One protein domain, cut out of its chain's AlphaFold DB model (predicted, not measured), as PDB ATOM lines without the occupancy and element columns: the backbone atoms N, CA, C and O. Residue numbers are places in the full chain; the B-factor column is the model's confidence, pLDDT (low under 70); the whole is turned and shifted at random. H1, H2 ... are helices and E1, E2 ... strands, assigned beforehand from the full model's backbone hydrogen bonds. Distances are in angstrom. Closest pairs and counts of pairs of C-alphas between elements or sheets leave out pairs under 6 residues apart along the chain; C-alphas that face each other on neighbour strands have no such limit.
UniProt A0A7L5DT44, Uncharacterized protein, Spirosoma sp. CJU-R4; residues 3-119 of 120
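Overview. This is residues 3 to 119 of the 120 residues of an uncharacterized protein of Spirosoma sp. CJU-R4 (UniProt A0A7L5DT44). A four-stranded antiparallel sheet makes the core, with helix H2 laid lengthwise over one face, the short helix H4 crossing the other face, and H3 packed by the turn where E1 passes into E2. On the H2 side a separate two-stranded hairpin, E4 and E5, stands away from the sheet, and the small helix H1 packs on H2. The printed part has 117 residues, with four named helices and six named strands in the order E1 E2 E3 H1 E4 E5 H2 H3 H4 E6; the large sheet has the order E3 - E2 - E1 - E6, the small one E4 - E5, and both are antiparallel. The class is mixed, helices and strands. The whole is compact, with a radius of gyration of the C-alphas of 14.7 A and spans of 37 by 33 by 32 A.

Along the chain. Find C-alpha 3 at (19.619, 49.636, 24.219); there E1 begins, residues 3 to 8. E2 follows as residues 11 to 18 and spans 22.7 A from first to last C-alpha, and E3 is residues 22 to 27. Next come H1, residues 35 to 42, then E4, residues 48 to 54, 19.3 A long, and E5, residues 61 to 68, 20.2 A long. Look for C-alpha 71 at (25.646, 51.240, 34.758); there H2 begins, residues 71 to 87, and it runs 24.2 A to C-alpha 87 at (22.375, 27.270, 36.065). H3 is residues 91 to 104, 20.0 A long, and H4 is residues 107 to 113. E6, residues 115 to 118, ends at C-alpha 118 at (18.046, 55.965, 25.021).

Arrangement. Start at the large sheet, where E1, E2 and E3 form a meander, each strand the antiparallel neighbour of the one before. E1 and E2 are a hairpin; look at N 6 and O 13, 2.9 A apart and within hydrogen-bond range. E2 and E3 are a hairpin too, with N 16 and O 24 at 2.8 A. E6 is the antiparallel neighbour of E1, with N 3 and O 117 at 2.9 A, and E3 and E6 are the edge strands. The sheet has three layers about it, helices on both faces: H3 and H4 on one face, H2 on the other. H2 lies over E2 and E1 at a height of 9.2 A and runs along the strands, at 14 degrees to E2 on the local plane; its closest C-alphas to E2 are those of Pro 12 and Cys 80, 6.2 A apart. H4 lies over E2 at a height of 8.0 A and runs across the strands, at 77 degrees to E2 on the local plane. H3 is on the sheet too; its closest C-alphas to E2 are those of Ile 11 and Met 98, 7.1 A apart. H1 is not on this sheet but touches residues 78 to 82 of H2, opposite ways at a steep tilt of 40 degrees, with C-alphas 42 and 78 closest at 5.4 A. E4 and E5 form the other hairpin, with N 51 and O 65 at 2.8 A; both are apart from E1, E2, E3 and E6. In H1, H2, H3 and H4 every O i to N i+4 pair is within hydrogen-bond range.

Size, cuts and confidence. The two C-alphas farthest apart are those of Gly 20 and Glu 36, 39.6 A. Those of the first and last printed residues, Val 3 and Ile 119, are 7.1 A apart. The printed part has no cut and no long link. The mean pLDDT of the printed part is 94.2, and no printed residue is under 70.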
ATOM      1  N   VAL A   3      19.117  50.921  23.724       94.56
ATOM      2  CA  VAL A   3      19.619  49.636  24.219       94.56
ATOM      3  C   VAL A   3      18.677  49.141  25.286       94.56
ATOM      4  O   VAL A   3      18.303  49.902  26.175       94.56
ATOM      5  N   GLY A   4      18.293  47.882  25.206       95.12
ATOM      6  CA  GLY A   4      17.514  47.226  26.233       95.12
ATOM      7  C   GLY A   4      18.109  45.904  26.640       95.12
ATOM      8  O   GLY A   4      19.102  45.438  26.089       95.12
ATOM      9  N   LEU A   5      17.448  45.303  27.614       96.38
ATOM     10  CA  LEU A   5      17.743  43.960  28.059       96.38
ATOM     11  C   LEU A   5      16.424  43.235  28.281       96.38
ATOM     12  O   LEU A   5      15.562  43.709  29.026       96.38
ATOM     13  N   TYR A   6      16.294  42.094  27.621       97.19
ATOM     14  CA  TYR A   6      15.323  41.064  27.937       97.19
ATOM     15  C   TYR A   6      16.079  39.880  28.545       97.19
ATOM     16  O   TYR A   6      17.185  39.565  28.120       97.19
ATOM     17  N   GLN A   7      15.525  39.264  29.585       96.62
ATOM     18  CA  GLN A   7      16.151  38.145  30.287       96.62
ATOM     19  C   GLN A   7      15.129  37.029  30.397       96.62
ATOM     20  O   GLN A   7      13.999  37.271  30.827       96.62
ATOM     21  N   LYS A   8      15.528  35.815  30.038       97.19
ATOM     22  CA  LYS A   8      14.723  34.616  30.262       97.19
ATOM     23  C   LYS A   8      15.659  33.455  30.545       97.19
ATOM     24  O   LYS A   8      16.660  33.308  29.858       97.19
ATOM     25  N   ASP A   9      15.351  32.700  31.593       97.56
ATOM     26  CA  ASP A   9      16.115  31.525  32.030       97.56
ATOM     27  C   ASP A   9      17.623  31.794  32.151       97.56
ATOM     28  O   ASP A   9      18.438  31.041  31.650       97.56
ATOM     29  N   ALA A  10      17.992  32.915  32.776       97.88
ATOM     30  CA  ALA A  10      19.380  33.368  32.915       97.88
ATOM     31  C   ALA A  10      20.137  33.636  31.590       97.88
ATOM     32  O   ALA A  10      21.349  33.829  31.590       97.88
ATOM     33  N   ILE A  11      19.440  33.760  30.460       98.00
ATOM     34  CA  ILE A  11      20.033  34.164  29.179       98.00
ATOM     35  C   ILE A  11      19.717  35.646  28.913       98.00
ATOM     36  O   ILE A  11      18.538  36.018  28.834       98.00
ATOM     37  N   PRO A  12      20.740  36.520  28.800       97.25
ATOM     38  CA  PRO A  12      20.540  37.925  28.475       97.25
ATOM     39  C   PRO A  12      20.439  38.140  26.959       97.25
ATOM     40  O   PRO A  12      21.359  37.838  26.203       97.25
ATOM     41  N   PHE A  13      19.339  38.760  26.539       96.94
ATOM     42  CA  PHE A  13      19.106  39.266  25.188       96.94
ATOM     43  C   PHE A  13      19.281  40.788  25.214       96.94
ATOM     44  O   PHE A  13      18.394  41.531  25.653       96.94
ATOM     45  N   VAL A  14      20.450  41.264  24.790       95.56
ATOM     46  CA  VAL A  14      20.766  42.691  24.679       95.56
ATOM     47  C   VAL A  14      20.128  43.225  23.405       95.56
ATOM     48  O   VAL A  14      20.496  42.851  22.299       95.56
ATOM     49  N   LEU A  15      19.155  44.111  23.560       95.38
ATOM     50  CA  LEU A  15      18.335  44.603  22.462       95.38
ATOM     51  C   LEU A  15      18.906  45.916  21.943       95.38
ATOM     52  O   LEU A  15      19.021  46.872  22.706       95.38
ATOM     53  N   LEU A  16      19.221  46.001  20.657       92.75
ATOM     54  CA  LEU A  16      19.721  47.210  20.013       92.75
ATOM     55  C   LEU A  16      18.708  47.699  18.982       92.75
ATOM     56  O   LEU A  16      18.284  46.959  18.102       92.75
ATOM     57  N   ASN A  17      18.308  48.966  19.084       92.38
ATOM     58  CA  ASN A  17      17.341  49.567  18.169       92.38
ATOM     59  C   ASN A  17      17.803  50.950  17.693       92.38
ATOM     60  O   ASN A  17      17.989  51.890  18.475       92.38
ATOM     61  N   TRP A  18      17.930  51.088  16.378       90.75
ATOM     62  CA  TRP A  18      18.031  52.351  15.664       90.75
ATOM     63  C   TRP A  18      16.671  52.650  15.025       90.75
ATOM     64  O   TRP A  18      16.368  52.092  13.966       90.75
ATOM     65  N   PRO A  19      15.864  53.545  15.628       88.38
ATOM     66  CA  PRO A  19      14.510  53.817  15.161       88.38
ATOM     67  C   PRO A  19      14.465  54.159  13.669       88.38
ATOM     68  O   PRO A  19      15.232  55.003  13.200       88.38
ATOM     69  N   GLY A  20      13.573  53.487  12.939       88.56
ATOM     70  CA  GLY A  20      13.393  53.665  11.495       88.56
ATOM     71  C   GLY A  20      14.519  53.103  10.620       88.56
ATOM     72  O   GLY A  20      14.505  53.351   9.419       88.56
ATOM     73  N   LYS A  21      15.500  52.386  11.190       88.25
ATOM     74  CA  LYS A  21      16.628  51.809  10.441       88.25
ATOM     75  C   LYS A  21      16.751  50.303  10.633       88.25
ATOM     76  O   LYS A  21      16.616  49.559   9.673       88.25
ATOM     77  N   MET A  22      17.047  49.864  11.854       88.50
ATOM     78  CA  MET A  22      17.292  48.456  12.165       88.50
ATOM     79  C   MET A  22      17.130  48.186  13.654       88.50
ATOM     80  O   MET A  22      17.396  49.057  14.486       88.50
ATOM     81  N   ALA A  23      16.736  46.961  13.971       90.44
ATOM     82  CA  ALA A  23      16.715  46.432  15.318       90.44
ATOM     83  C   ALA A  23      17.231  44.995  15.284       90.44
ATOM     84  O   ALA A  23      16.899  44.252  14.362       90.44
ATOM     85  N   PHE A  24      18.059  44.642  16.255       90.75
ATOM     86  CA  PHE A  24      18.582  43.294  16.424       90.75
ATOM     87  C   PHE A  24      18.935  43.055  17.888       90.75
ATOM     88  O   PHE A  24      19.081  43.988  18.683       90.75
ATOM     89  N   GLU A  25      19.063  41.793  18.237       93.25
ATOM     90  CA  GLU A  25      19.456  41.287  19.532       93.25
ATOM     91  C   GLU A  25      20.890  40.755  19.498       93.25
ATOM     92  O   GLU A  25      21.383  40.265  18.484       93.25
ATOM     93  N   VAL A  26      21.567  40.865  20.635       92.94
ATOM     94  CA  VAL A  26      22.847  40.215  20.905       92.94
ATOM     95  C   VAL A  26      22.658  39.355  22.139       92.94
ATOM     96  O   VAL A  26      22.202  39.836  23.175       92.94
ATOM     97  N   ILE A  27      23.005  38.084  22.019       95.50
ATOM     98  CA  ILE A  27      22.850  37.102  23.086       95.50
ATOM     99  C   ILE A  27      24.240  36.805  23.630       95.50
ATOM    100  O   ILE A  27      25.193  36.681  22.862       95.50
ATOM    101  N   LEU A  28      24.369  36.756  24.954       95.44
ATOM    102  CA  LEU A  28      25.653  36.516  25.606       95.44
ATOM    103  C   LEU A  28      25.646  35.152  26.297       95.44
ATOM    104  O   LEU A  28      24.738  34.842  27.073       95.44
ATOM    105  N   ASN A  29      26.690  34.373  26.025       97.25
ATOM    106  CA  ASN A  29      26.931  33.053  26.595       97.25
ATOM    107  C   ASN A  29      28.287  33.068  27.321       97.25
ATOM    108  O   ASN A  29      29.335  33.111  26.672       97.25
ATOM    109  N   ILE A  30      28.274  33.075  28.658       97.19
ATOM    110  CA  ILE A  30      29.493  33.232  29.471       97.19
ATOM    111  C   ILE A  30      30.441  32.035  29.327       97.19
ATOM    112  O   ILE A  30      31.655  32.214  29.345       97.19
ATOM    113  N   HIS A  31      29.904  30.841  29.060       96.94
ATOM    114  CA  HIS A  31      30.682  29.610  28.890       96.94
ATOM    115  C   HIS A  31      31.447  29.541  27.558       96.94
ATOM    116  O   HIS A  31      32.157  28.569  27.308       96.94
ATOM    117  N   THR A  32      31.298  30.539  26.681       96.62
ATOM    118  CA  THR A  32      32.145  30.677  25.482       96.62
ATOM    119  C   THR A  32      33.491  31.338  25.790       96.62
ATOM    120  O   THR A  32      34.393  31.324  24.952       96.62
ATOM    121  N   LEU A  33      33.636  31.917  26.986       95.25
ATOM    122  CA  LEU A  33      34.871  32.517  27.466       95.25
ATOM    123  C   LEU A  33      35.697  31.497  28.257       95.25
ATOM    124  O   LEU A  33      35.175  30.521  28.789       95.25
ATOM    125  N   THR A  34      37.001  31.749  28.368       95.44
ATOM    126  CA  THR A  34      37.835  31.058  29.360       95.44
ATOM    127  C   THR A  34      37.465  31.527  30.767       95.44
ATOM    128  O   THR A  34      37.040  32.671  30.934       95.44
ATOM    129  N   ASP A  35      37.707  30.699  31.786       93.00
ATOM    130  CA  ASP A  35      37.398  31.027  33.189       93.00
ATOM    131  C   ASP A  35      37.994  32.371  33.636       93.00
ATOM    132  O   ASP A  35      37.364  33.134  34.364       93.00
ATOM    133  N   GLU A  36      39.207  32.697  33.180       95.69
ATOM    134  CA  GLU A  36      39.853  33.983  33.466       95.69
ATOM    135  C   GLU A  36      39.053  35.162  32.893       95.69
ATOM    136  O   GLU A  36      38.753  36.122  33.606       95.69
ATOM    137  N   HIS A  37      38.663  35.084  31.617       94.69
ATOM    138  CA  HIS A  37      37.901  36.141  30.958       94.69
ATOM    139  C   HIS A  37      36.471  36.236  31.492       94.69
ATOM    140  O   HIS A  37      35.959  37.345  31.649       94.69
ATOM    141  N   ALA A  38      35.844  35.102  31.807       93.12
ATOM    142  CA  ALA A  38      34.539  35.061  32.448       93.12
ATOM    143  C   ALA A  38      34.586  35.779  33.804       93.12
ATOM    144  O   ALA A  38      33.838  36.731  34.024       93.12
ATOM    145  N   ASN A  39      35.539  35.421  34.671       92.94
ATOM    146  CA  ASN A  39      35.718  36.076  35.966       92.94
ATOM    147  C   ASN A  39      35.991  37.579  35.831       92.94
ATOM    148  O   ASN A  39      35.400  38.376  36.559       92.94
ATOM    149  N   ALA A  40      36.849  37.985  34.891       93.88
ATOM    150  CA  ALA A  40      37.120  39.398  34.637       93.88
ATOM    151  C   ALA A  40      35.865  40.160  34.177       93.88
ATOM    152  O   ALA A  40      35.654  41.306  34.578       93.88
ATOM    153  N   TRP A  41      35.016  39.527  33.364       91.62
ATOM    154  CA  TRP A  41      33.771  40.119  32.884       91.62
ATOM    155  C   TRP A  41      32.739  40.278  34.003       91.62
ATOM    156  O   TRP A  41      32.172  41.360  34.166       91.62
ATOM    157  N   LEU A  42      32.509  39.223  34.791       93.12
ATOM    158  CA  LEU A  42      31.510  39.208  35.867       93.12
ATOM    159  C   LEU A  42      31.873  40.183  36.999       93.12
ATOM    160  O   LEU A  42      31.007  40.889  37.507       93.12
ATOM    161  N   ASN A  43      33.165  40.318  37.313       93.31
ATOM    162  CA  ASN A  43      33.655  41.220  38.362       93.31
ATOM    163  C   ASN A  43      34.020  42.630  37.854       93.31
ATOM    164  O   ASN A  43      34.498  43.471  38.618       93.31
ATOM    165  N   GLY A  44      33.831  42.904  36.562       91.88
ATOM    166  CA  GLY A  44      34.172  44.182  35.948       91.88
ATOM    167  C   GLY A  44      33.155  45.292  36.236       91.88
ATOM    168  O   GLY A  44      31.954  45.065  36.361       91.88
ATOM    169  N   SER A  45      33.620  46.546  36.247       92.62
ATOM    170  CA  SER A  45      32.761  47.741  36.343       92.62
ATOM    171  C   SER A  45      32.542  48.448  34.997       92.62
ATOM    172  O   SER A  45      31.996  49.551  34.954       92.62
ATOM    173  N   GLY A  46      33.009  47.847  33.899       92.88
ATOM    174  CA  GLY A  46      32.901  48.411  32.557       92.88
ATOM    175  C   GLY A  46      31.456  48.447  32.055       92.88
ATOM    176  O   GLY A  46      30.679  47.521  32.272       92.88
ATOM    177  N   ASN A  47      31.094  49.522  31.359       93.75
ATOM    178  CA  ASN A  47      29.764  49.721  30.775       93.75
ATOM    179  C   ASN A  47      29.823  50.295  29.349       93.75
ATOM    180  O   ASN A  47      28.851  50.871  28.857       93.75
ATOM    181  N   THR A  48      30.968  50.157  28.686       93.00
ATOM    182  CA  THR A  48      31.170  50.593  27.304       93.00
ATOM    183  C   THR A  48      31.098  49.388  26.381       93.00
ATOM    184  O   THR A  48      31.774  48.390  26.605       93.00
ATOM    185  N   ILE A  49      30.293  49.504  25.329       89.62
ATOM    186  CA  ILE A  49      30.170  48.521  24.259       89.62
ATOM    187  C   ILE A  49      30.819  49.106  23.011       89.62
ATOM    188  O   ILE A  49      30.555  50.250  22.630       89.62
ATOM    189  N   ILE A  50      31.666  48.306  22.371       91.12
ATOM    190  CA  ILE A  50      32.240  48.621  21.067       91.12
ATOM    191  C   ILE A  50      31.598  47.682  20.056       91.12
ATOM    192  O   ILE A  50      31.718  46.465  20.154       91.12
ATOM    193  N   PHE A  51      30.882  48.264  19.104       88.06
ATOM    194  CA  PHE A  51      30.220  47.552  18.028       88.06
ATOM    195  C   PHE A  51      31.028  47.704  16.743       88.06
ATOM    196  O   PHE A  51      31.329  48.827  16.327       88.06
ATOM    197  N   PHE A  52      31.346  46.582  16.107       91.06
ATOM    198  CA  PHE A  52      32.055  46.537  14.834       91.06
ATOM    199  C   PHE A  52      31.131  45.990  13.751       91.06
ATOM    200  O   PHE A  52      30.433  45.002  13.960       91.06
ATOM    201  N   VAL A  53      31.156  46.622  12.582       89.44
ATOM    202  CA  VAL A  53      30.583  46.075  11.352       89.44
ATOM    203  C   VAL A  53      31.748  45.615  10.499       89.44
ATOM    204  O   VAL A  53      32.614  46.420  10.156       89.44
ATOM    205  N   LEU A  54      31.768  44.329  10.179       93.69
ATOM    206  CA  LEU A  54      32.792  43.699   9.358       93.69
ATOM    207  C   LEU A  54      32.199  43.377   7.988       93.69
ATOM    208  O   LEU A  54      31.054  42.932   7.891       93.69
ATOM    209  N   ASP A  55      32.981  43.586   6.938       94.12
ATOM    210  CA  ASP A  55      32.689  43.000   5.637       94.12
ATOM    211  C   ASP A  55      32.903  41.481   5.723       94.12
ATOM    212  O   ASP A  55      33.988  41.013   6.066       94.12
ATOM    213  N   ALA A  56      31.858  40.705   5.432       93.06
ATOM    214  CA  ALA A  56      31.865  39.257   5.636       93.06
ATOM    215  C   ALA A  56      32.813  38.497   4.687       93.06
ATOM    216  O   ALA A  56      33.161  37.353   4.966       93.06
ATOM    217  N   HIS A  57      33.226  39.100   3.568       94.94
ATOM    218  CA  HIS A  57      34.116  38.459   2.598       94.94
ATOM    219  C   HIS A  57      35.588  38.725   2.912       94.94
ATOM    220  O   HIS A  57      36.433  37.849   2.749       94.94
ATOM    221  N   THR A  58      35.896  39.943   3.349       96.00
ATOM    222  CA  THR A  58      37.267  40.423   3.557       96.00
ATOM    223  C   THR A  58      37.684  40.440   5.025       96.00
ATOM    224  O   THR A  58      38.870  40.576   5.312       96.00
ATOM    225  N   ASN A  59      36.732  40.303   5.956       91.19
ATOM    226  CA  ASN A  59      36.910  40.500   7.399       91.19
ATOM    227  C   ASN A  59      37.461  41.890   7.770       91.19
ATOM    228  O   ASN A  59      38.009  42.085   8.855       91.19
ATOM    229  N   VAL A  60      37.322  42.874   6.878       95.69
ATOM    230  CA  VAL A  60      37.748  44.253   7.129       95.69
ATOM    231  C   VAL A  60      36.661  44.985   7.912       95.69
ATOM    232  O   VAL A  60      35.476  44.884   7.597       95.69
ATOM    233  N   ILE A  61      37.065  45.757   8.926       95.31
ATOM    234  CA  ILE A  61      36.159  46.633   9.681       95.31
ATOM    235  C   ILE A  61      35.645  47.733   8.749       95.31
ATOM    236  O   ILE A  61      36.381  48.644   8.377       95.31
ATOM    237  N   ALA A  62      34.366  47.651   8.398       94.00
ATOM    238  CA  ALA A  62      33.660  48.646   7.599       94.00
ATOM    239  C   ALA A  62      33.183  49.829   8.454       94.00
ATOM    240  O   ALA A  62      33.153  50.968   7.990       94.00
ATOM    241  N   ALA A  63      32.807  49.573   9.711       91.69
ATOM    242  CA  ALA A  63      32.421  50.615  10.654       91.69
ATOM    243  C   ALA A  63      32.692  50.203  12.103       91.69
ATOM    244  O   ALA A  63      32.667  49.026  12.454       91.69
ATOM    245  N   MET A  64      32.886  51.203  12.960       93.06
ATOM    246  CA  MET A  64      32.987  51.040  14.406       93.06
ATOM    247  C   MET A  64      32.086  52.066  15.083       93.06
ATOM    248  O   MET A  64      32.087  53.244  14.719       93.06
ATOM    249  N   LYS A  65      31.333  51.632  16.091       88.62
ATOM    250  CA  LYS A  65      30.586  52.524  16.968       88.62
ATOM    251  C   LYS A  65      30.793  52.130  18.419       88.62
ATOM    252  O   LYS A  65      30.437  51.032  18.827       88.62
ATOM    253  N   THR A  66      31.295  53.071  19.202       92.38
ATOM    254  CA  THR A  66      31.396  52.937  20.653       92.38
ATOM    255  C   THR A  66      30.214  53.629  21.302       92.38
ATOM    256  O   THR A  66      29.839  54.733  20.902       92.38
ATOM    257  N   PHE A  67      29.619  52.991  22.300       90.94
ATOM    258  CA  PHE A  67      28.583  53.603  23.112       90.94
ATOM    259  C   PHE A  67      28.612  53.077  24.540       90.94
ATOM    260  O   PHE A  67      28.962  51.930  24.802       90.94
ATOM    261  N   THR A  68      28.214  53.932  25.472       93.88
ATOM    262  CA  THR A  68      28.152  53.600  26.892       93.88
ATOM    263  C   THR A  68      26.707  53.320  27.278       93.88
ATOM    264  O   THR A  68      25.809  54.103  26.958       93.88
ATOM    265  N   ILE A  69      26.474  52.201  27.957       94.31
ATOM    266  CA  ILE A  69      25.164  51.852  28.506       94.31
ATOM    267  C   ILE A  69      25.044  52.325  29.960       94.31
ATOM    268  O   ILE A  69      26.058  52.478  30.649       94.31
ATOM    269  N   PRO A  70      23.821  52.562  30.471       94.38
ATOM    270  CA  PRO A  70      23.628  52.879  31.880       94.38
ATOM    271  C   PRO A  70      24.284  51.819  32.781       94.38
ATOM    272  O   PRO A  70      24.102  50.630  32.511       94.38
ATOM    273  N   PRO A  71      24.992  52.200  33.862       94.12
ATOM    274  CA  PRO A  71      25.646  51.240  34.758       94.12
ATOM    275  C   PRO A  71      24.697  50.154  35.277       94.12
ATOM    276  O   PRO A  71      25.040  48.978  35.266       94.12
ATOM    277  N   ILE A  72      23.457  50.537  35.601       94.31
ATOM    278  CA  ILE A  72      22.398  49.615  36.038       94.31
ATOM    279  C   ILE A  72      22.041  48.555  34.984       94.31
ATOM    280  O   ILE A  72      21.581  47.470  35.320       94.31
ATOM    281  N   LEU A  73      22.207  48.862  33.693       94.88
ATOM    282  CA  LEU A  73      21.976  47.901  32.619       94.88
ATOM    283  C   LEU A  73      23.148  46.924  32.512       94.88
ATOM    284  O   LEU A  73      22.918  45.729  32.368       94.88
ATOM    285  N   ALA A  74      24.380  47.428  32.621       95.50
ATOM    286  CA  ALA A  74      25.584  46.599  32.627       95.50
ATOM    287  C   ALA A  74      25.586  45.617  33.810       95.50
ATOM    288  O   ALA A  74      25.870  44.438  33.627       95.50
ATOM    289  N   GLU A  75      25.199  46.088  34.997       96.19
ATOM    290  CA  GLU A  75      25.040  45.259  36.196       96.19
ATOM    291  C   GLU A  75      24.010  44.153  35.986       96.19
ATOM    292  O   GLU A  75      24.335  42.986  36.142       96.19
ATOM    293  N   LYS A  76      22.820  44.478  35.469       96.19
ATOM    294  CA  LYS A  76      21.810  43.455  35.164       96.19
ATOM    295  C   LYS A  76      22.276  42.406  34.158       96.19
ATOM    296  O   LYS A  76      21.837  41.262  34.245       96.19
ATOM    297  N   ILE A  77      23.100  42.784  33.180       96.44
ATOM    298  CA  ILE A  77      23.695  41.821  32.247       96.44
ATOM    299  C   ILE A  77      24.627  40.878  33.013       96.44
ATOM    300  O   ILE A  77      24.494  39.667  32.858       96.44
ATOM    301  N   ARG A  78      25.511  41.414  33.865       96.94
ATOM    302  CA  ARG A  78      26.424  40.617  34.697       96.94
ATOM    303  C   ARG A  78      25.667  39.693  35.646       96.94
ATOM    304  O   ARG A  78      25.881  38.494  35.566       96.94
ATOM    305  N   ASP A  79      24.686  40.197  36.392       97.19
ATOM    306  CA  ASP A  79      23.839  39.384  37.280       97.19
ATOM    307  C   ASP A  79      23.141  38.238  36.532       97.19
ATOM    308  O   ASP A  79      22.876  37.170  37.082       97.19
ATOM    309  N   CYS A  80      22.776  38.464  35.264       97.94
ATOM    310  CA  CYS A  80      22.180  37.429  34.424       97.94
ATOM    311  C   CYS A  80      23.197  36.354  34.056       97.94
ATOM    312  O   CYS A  80      22.865  35.176  34.097       97.94
ATOM    313  N   LEU A  81      24.415  36.764  33.703       97.56
ATOM    314  CA  LEU A  81      25.499  35.857  33.338       97.56
ATOM    315  C   LEU A  81      26.034  35.083  34.548       97.56
ATOM    316  O   LEU A  81      26.338  33.909  34.402       97.56
ATOM    317  N   GLU A  82      26.058  35.673  35.745       97.56
ATOM    318  CA  GLU A  82      26.367  34.945  36.987       97.56
ATOM    319  C   GLU A  82      25.333  33.845  37.257       97.56
ATOM    320  O   GLU A  82      25.674  32.716  37.603       97.56
ATOM    321  N   LYS A  83      24.045  34.146  37.046       98.19
ATOM    322  CA  LYS A  83      22.988  33.128  37.131       98.19
ATOM    323  C   LYS A  83      23.132  32.071  36.045       98.19
ATOM    324  O   LYS A  83      22.837  30.913  36.315       98.19
ATOM    325  N   GLN A  84      23.553  32.458  34.841       98.19
ATOM    326  CA  GLN A  84      23.782  31.528  33.737       98.19
ATOM    327  C   GLN A  84      24.865  30.520  34.113       98.19
ATOM    328  O   GLN A  84      24.620  29.324  34.012       98.19
ATOM    329  N   ASP A  85      25.994  31.011  34.624       96.75
ATOM    330  CA  ASP A  85      27.127  30.193  35.057       96.75
ATOM    331  C   ASP A  85      26.730  29.186  36.151       96.75
ATOM    332  O   ASP A  85      27.124  28.024  36.125       96.75
ATOM    333  N   GLY A  86      25.862  29.600  37.081       96.75
ATOM    334  CA  GLY A  86      25.328  28.708  38.115       96.75
ATOM    335  C   GLY A  86      24.229  27.741  37.646       96.75
ATOM    336  O   GLY A  86      23.976  26.742  38.321       96.75
ATOM    337  N   GLN A  87      23.539  28.033  36.538       98.19
ATOM    338  CA  GLN A  87      22.375  27.270  36.065       98.19
ATOM    339  C   GLN A  87      22.722  26.276  34.949       98.19
ATOM    340  O   GLN A  87      22.081  25.227  34.850       98.19
ATOM    341  N   TYR A  88      23.702  26.591  34.105       98.00
ATOM    342  CA  TYR A  88      24.068  25.794  32.939       98.00
ATOM    343  C   TYR A  88      25.448  25.172  33.110       98.00
ATOM    344  O   TYR A  88      26.362  25.761  33.667       98.00
ATOM    345  N   THR A  89      25.612  23.953  32.602       96.50
ATOM    346  CA  THR A  89      26.882  23.228  32.735       96.50
ATOM    347  C   THR A  89      27.932  23.691  31.724       96.50
ATOM    348  O   THR A  89      29.127  23.525  31.956       96.50
ATOM    349  N   ASN A  90      27.505  24.156  30.548       97.19
ATOM    350  CA  ASN A  90      28.387  24.492  29.434       97.19
ATOM    351  C   ASN A  90      27.668  25.341  28.375       97.19
ATOM    352  O   ASN A  90      26.446  25.504  28.405       97.19
ATOM    353  N   ALA A  91      28.441  25.812  27.393       97.38
ATOM    354  CA  ALA A  91      27.944  26.639  26.299       97.38
ATOM    355  C   ALA A  91      26.835  25.960  25.477       97.38
ATOM    356  O   ALA A  91      25.850  26.612  25.157       97.38
ATOM    357  N   VAL A  92      26.944  24.652  25.211       97.94
ATOM    358  CA  VAL A  92      25.962  23.902  24.403       97.94
ATOM    359  C   VAL A  92      24.581  23.894  25.064       97.94
ATOM    360  O   VAL A  92      23.567  24.021  24.383       97.94
ATOM    361  N   ALA A  93      24.526  23.772  26.392       98.06
ATOM    362  CA  ALA A  93      23.268  23.811  27.134       98.06
ATOM    363  C   ALA A  93      22.603  25.198  27.077       98.06
ATOM    364  O   ALA A  93      21.376  25.290  26.992       98.06
ATOM    365  N   VAL A  94      23.404  26.269  27.098       98.06
ATOM    366  CA  VAL A  94      22.913  27.643  26.918       98.06
ATOM    367  C   VAL A  94      22.380  27.839  25.501       98.06
ATOM    368  O   VAL A  94      21.274  28.350  25.345       98.06
ATOM    369  N   ASP A  95      23.119  27.390  24.485       97.62
ATOM    370  CA  ASP A  95      22.738  27.543  23.077       97.62
ATOM    371  C   ASP A  95      21.433  26.794  22.762       97.62
ATOM    372  O   ASP A  95      20.520  27.365  22.169       97.62
ATOM    373  N   ALA A  96      21.281  25.559  23.253       97.69
ATOM    374  CA  ALA A  96      20.041  24.798  23.095       97.69
ATOM    375  C   ALA A  96      18.837  25.534  23.712       97.69
ATOM    376  O   ALA A  96      17.787  25.668  23.082       97.69
ATOM    377  N   ARG A  97      18.988  26.079  24.929       97.94
ATOM    378  CA  ARG A  97      17.895  26.825  25.568       97.94
ATOM    379  C   ARG A  97      17.629  28.168  24.886       97.94
ATOM    380  O   ARG A  97      16.482  28.608  24.823       97.94
ATOM    381  N   MET A  98      18.664  28.823  24.373       96.62
ATOM    382  CA  MET A  98      18.534  30.040  23.578       96.62
ATOM    383  C   MET A  98      17.666  29.793  22.337       96.62
ATOM    384  O   MET A  98      16.731  30.559  22.100       96.62
ATOM    385  N   GLU A  99      17.925  28.723  21.582       96.19
ATOM    386  CA  GLU A  99      17.151  28.358  20.387       96.19
ATOM    387  C   GLU A  99      15.670  28.097  20.708       96.19
ATOM    388  O   GLU A  99      14.773  28.580  20.005       96.19
ATOM    389  N   GLU A 100      15.392  27.400  21.814       97.38
ATOM    390  CA  GLU A 100      14.027  27.206  22.314       97.38
ATOM    391  C   GLU A 100      13.348  28.548  22.622       97.38
ATOM    392  O   GLU A 100      12.237  28.813  22.160       97.38
ATOM    393  N   ILE A 101      14.028  29.444  23.349       96.56
ATOM    394  CA  ILE A 101      13.486  30.768  23.687       96.56
ATOM    395  C   ILE A 101      13.190  31.588  22.429       96.56
ATOM    396  O   ILE A 101      12.143  32.237  22.374       96.56
ATOM    397  N   MET A 102      14.080  31.569  21.434       93.62
ATOM    398  CA  MET A 102      13.900  32.303  20.176       93.62
ATOM    399  C   MET A 102      12.738  31.755  19.340       93.62
ATOM    400  O   MET A 102      12.092  32.513  18.616       93.62
ATOM    401  N   THR A 103      12.430  30.466  19.477       95.44
ATOM    402  CA  THR A 103      11.255  29.843  18.850       95.44
ATOM    403  C   THR A 103       9.960  30.211  19.585       95.44
ATOM    404  O   THR A 103       8.921  30.422  18.961       95.44
ATOM    405  N   GLU A 104      10.006  30.323  20.915       96.12
ATOM    406  CA  GLU A 104       8.846  30.641  21.758       96.12
ATOM    407  C   GLU A 104       8.493  32.138  21.798       96.12
ATOM    408  O   GLU A 104       7.330  32.502  21.988       96.12
ATOM    409  N   VAL A 105       9.492  33.021  21.705       95.31
ATOM    410  CA  VAL A 105       9.345  34.459  21.959       95.31
ATOM    411  C   VAL A 105       9.877  35.253  20.766       95.31
ATOM    412  O   VAL A 105      11.088  35.390  20.620       95.31
ATOM    413  N   PRO A 106       8.999  35.852  19.942       92.88
ATOM    414  CA  PRO A 106       9.428  36.708  18.844       92.88
ATOM    415  C   PRO A 106      10.215  37.927  19.333       92.88
ATOM    416  O   PRO A 106       9.902  38.507  20.378       92.88
ATOM    417  N   LEU A 107      11.168  38.393  18.521       90.50
ATOM    418  CA  LEU A 107      11.993  39.570  18.818       90.50
ATOM    419  C   LEU A 107      11.158  40.799  19.213       90.50
ATOM    420  O   LEU A 107      11.480  41.498  20.172       90.50
ATOM    421  N   GLN A 108      10.044  41.045  18.519       91.81
ATOM    422  CA  GLN A 108       9.144  42.154  18.843       91.81
ATOM    423  C   GLN A 108       8.619  42.069  20.286       91.81
ATOM    424  O   GLN A 108       8.631  43.065  21.008       91.81
ATOM    425  N   THR A 109       8.246  40.873  20.741       94.19
ATOM    426  CA  THR A 109       7.813  40.638  22.122       94.19
ATOM    427  C   THR A 109       8.951  40.872  23.118       94.19
ATOM    428  O   THR A 109       8.708  41.382  24.213       94.19
ATOM    429  N   MET A 110      10.199  40.557  22.756       95.31
ATOM    430  CA  MET A 110      11.360  40.891  23.591       95.31
ATOM    431  C   MET A 110      11.531  42.409  23.730       95.31
ATOM    432  O   MET A 110      11.762  42.887  24.838       95.31
ATOM    433  N   PHE A 111      11.353  43.179  22.651       92.88
ATOM    434  CA  PHE A 111      11.398  44.648  22.687       92.88
ATOM    435  C   PHE A 111      10.275  45.274  23.518       92.88
ATOM    436  O   PHE A 111      10.517  46.263  24.205       92.88
ATOM    437  N   GLU A 112       9.072  44.702  23.482       92.62
ATOM    438  CA  GLU A 112       7.932  45.165  24.283       92.62
ATOM    439  C   GLU A 112       8.117  44.879  25.779       92.62
ATOM    440  O   GLU A 112       7.725  45.685  26.624       92.62
ATOM    441  N   ARG A 113       8.726  43.736  26.119       93.38
ATOM    442  CA  ARG A 113       8.966  43.315  27.511       93.38
ATOM    443  C   ARG A 113      10.280  43.849  28.085       93.38
ATOM    444  O   ARG A 113      10.431  43.929  29.303       93.38
ATOM    445  N   GLY A 114      11.239  44.180  27.229       87.94
ATOM    446  CA  GLY A 114      12.550  44.688  27.602       87.94
ATOM    447  C   GLY A 114      12.503  46.158  28.010       87.94
ATOM    448  O   GLY A 114      11.821  46.983  27.407       87.94
ATOM    449  N   LYS A 115      13.287  46.530  29.026       85.75
ATOM    450  CA  LYS A 115      13.430  47.940  29.414       85.75
ATOM    451  C   LYS A 115      14.433  48.630  28.490       85.75
ATOM    452  O   LYS A 115      15.631  48.376  28.603       85.75
ATOM    453  N   LEU A 116      13.953  49.505  27.605       88.94
ATOM    454  CA  LEU A 116      14.787  50.265  26.669       88.94
ATOM    455  C   LEU A 116      15.319  51.563  27.294       88.94
ATOM    456  O   LEU A 116      14.594  52.304  27.958       88.94
ATOM    457  N   PHE A 117      16.578  51.875  27.013       90.69
ATOM    458  CA  PHE A 117      17.268  53.093  27.413       90.69
ATOM    459  C   PHE A 117      17.760  53.825  26.172       90.69
ATOM    460  O   PHE A 117      18.390  53.232  25.298       90.69
ATOM    461  N   ARG A 118      17.491  55.131  26.087       90.12
ATOM    462  CA  ARG A 118      18.046  55.965  25.021       90.12
ATOM    463  C   ARG A 118      19.510  56.259  25.316       90.12
ATOM    464  O   ARG A 118      19.838  56.738  26.394       90.12
ATOM    465  N   ILE A 119      20.351  56.028  24.319       87.25
ATOM    466  CA  ILE A 119      21.770  56.362  24.341       87.25
ATOM    467  C   ILE A 119      22.133  57.202  23.111       87.25
ATOM    468  O   ILE A 119      21.519  57.067  22.035       87.25
TER     469      ILE A 119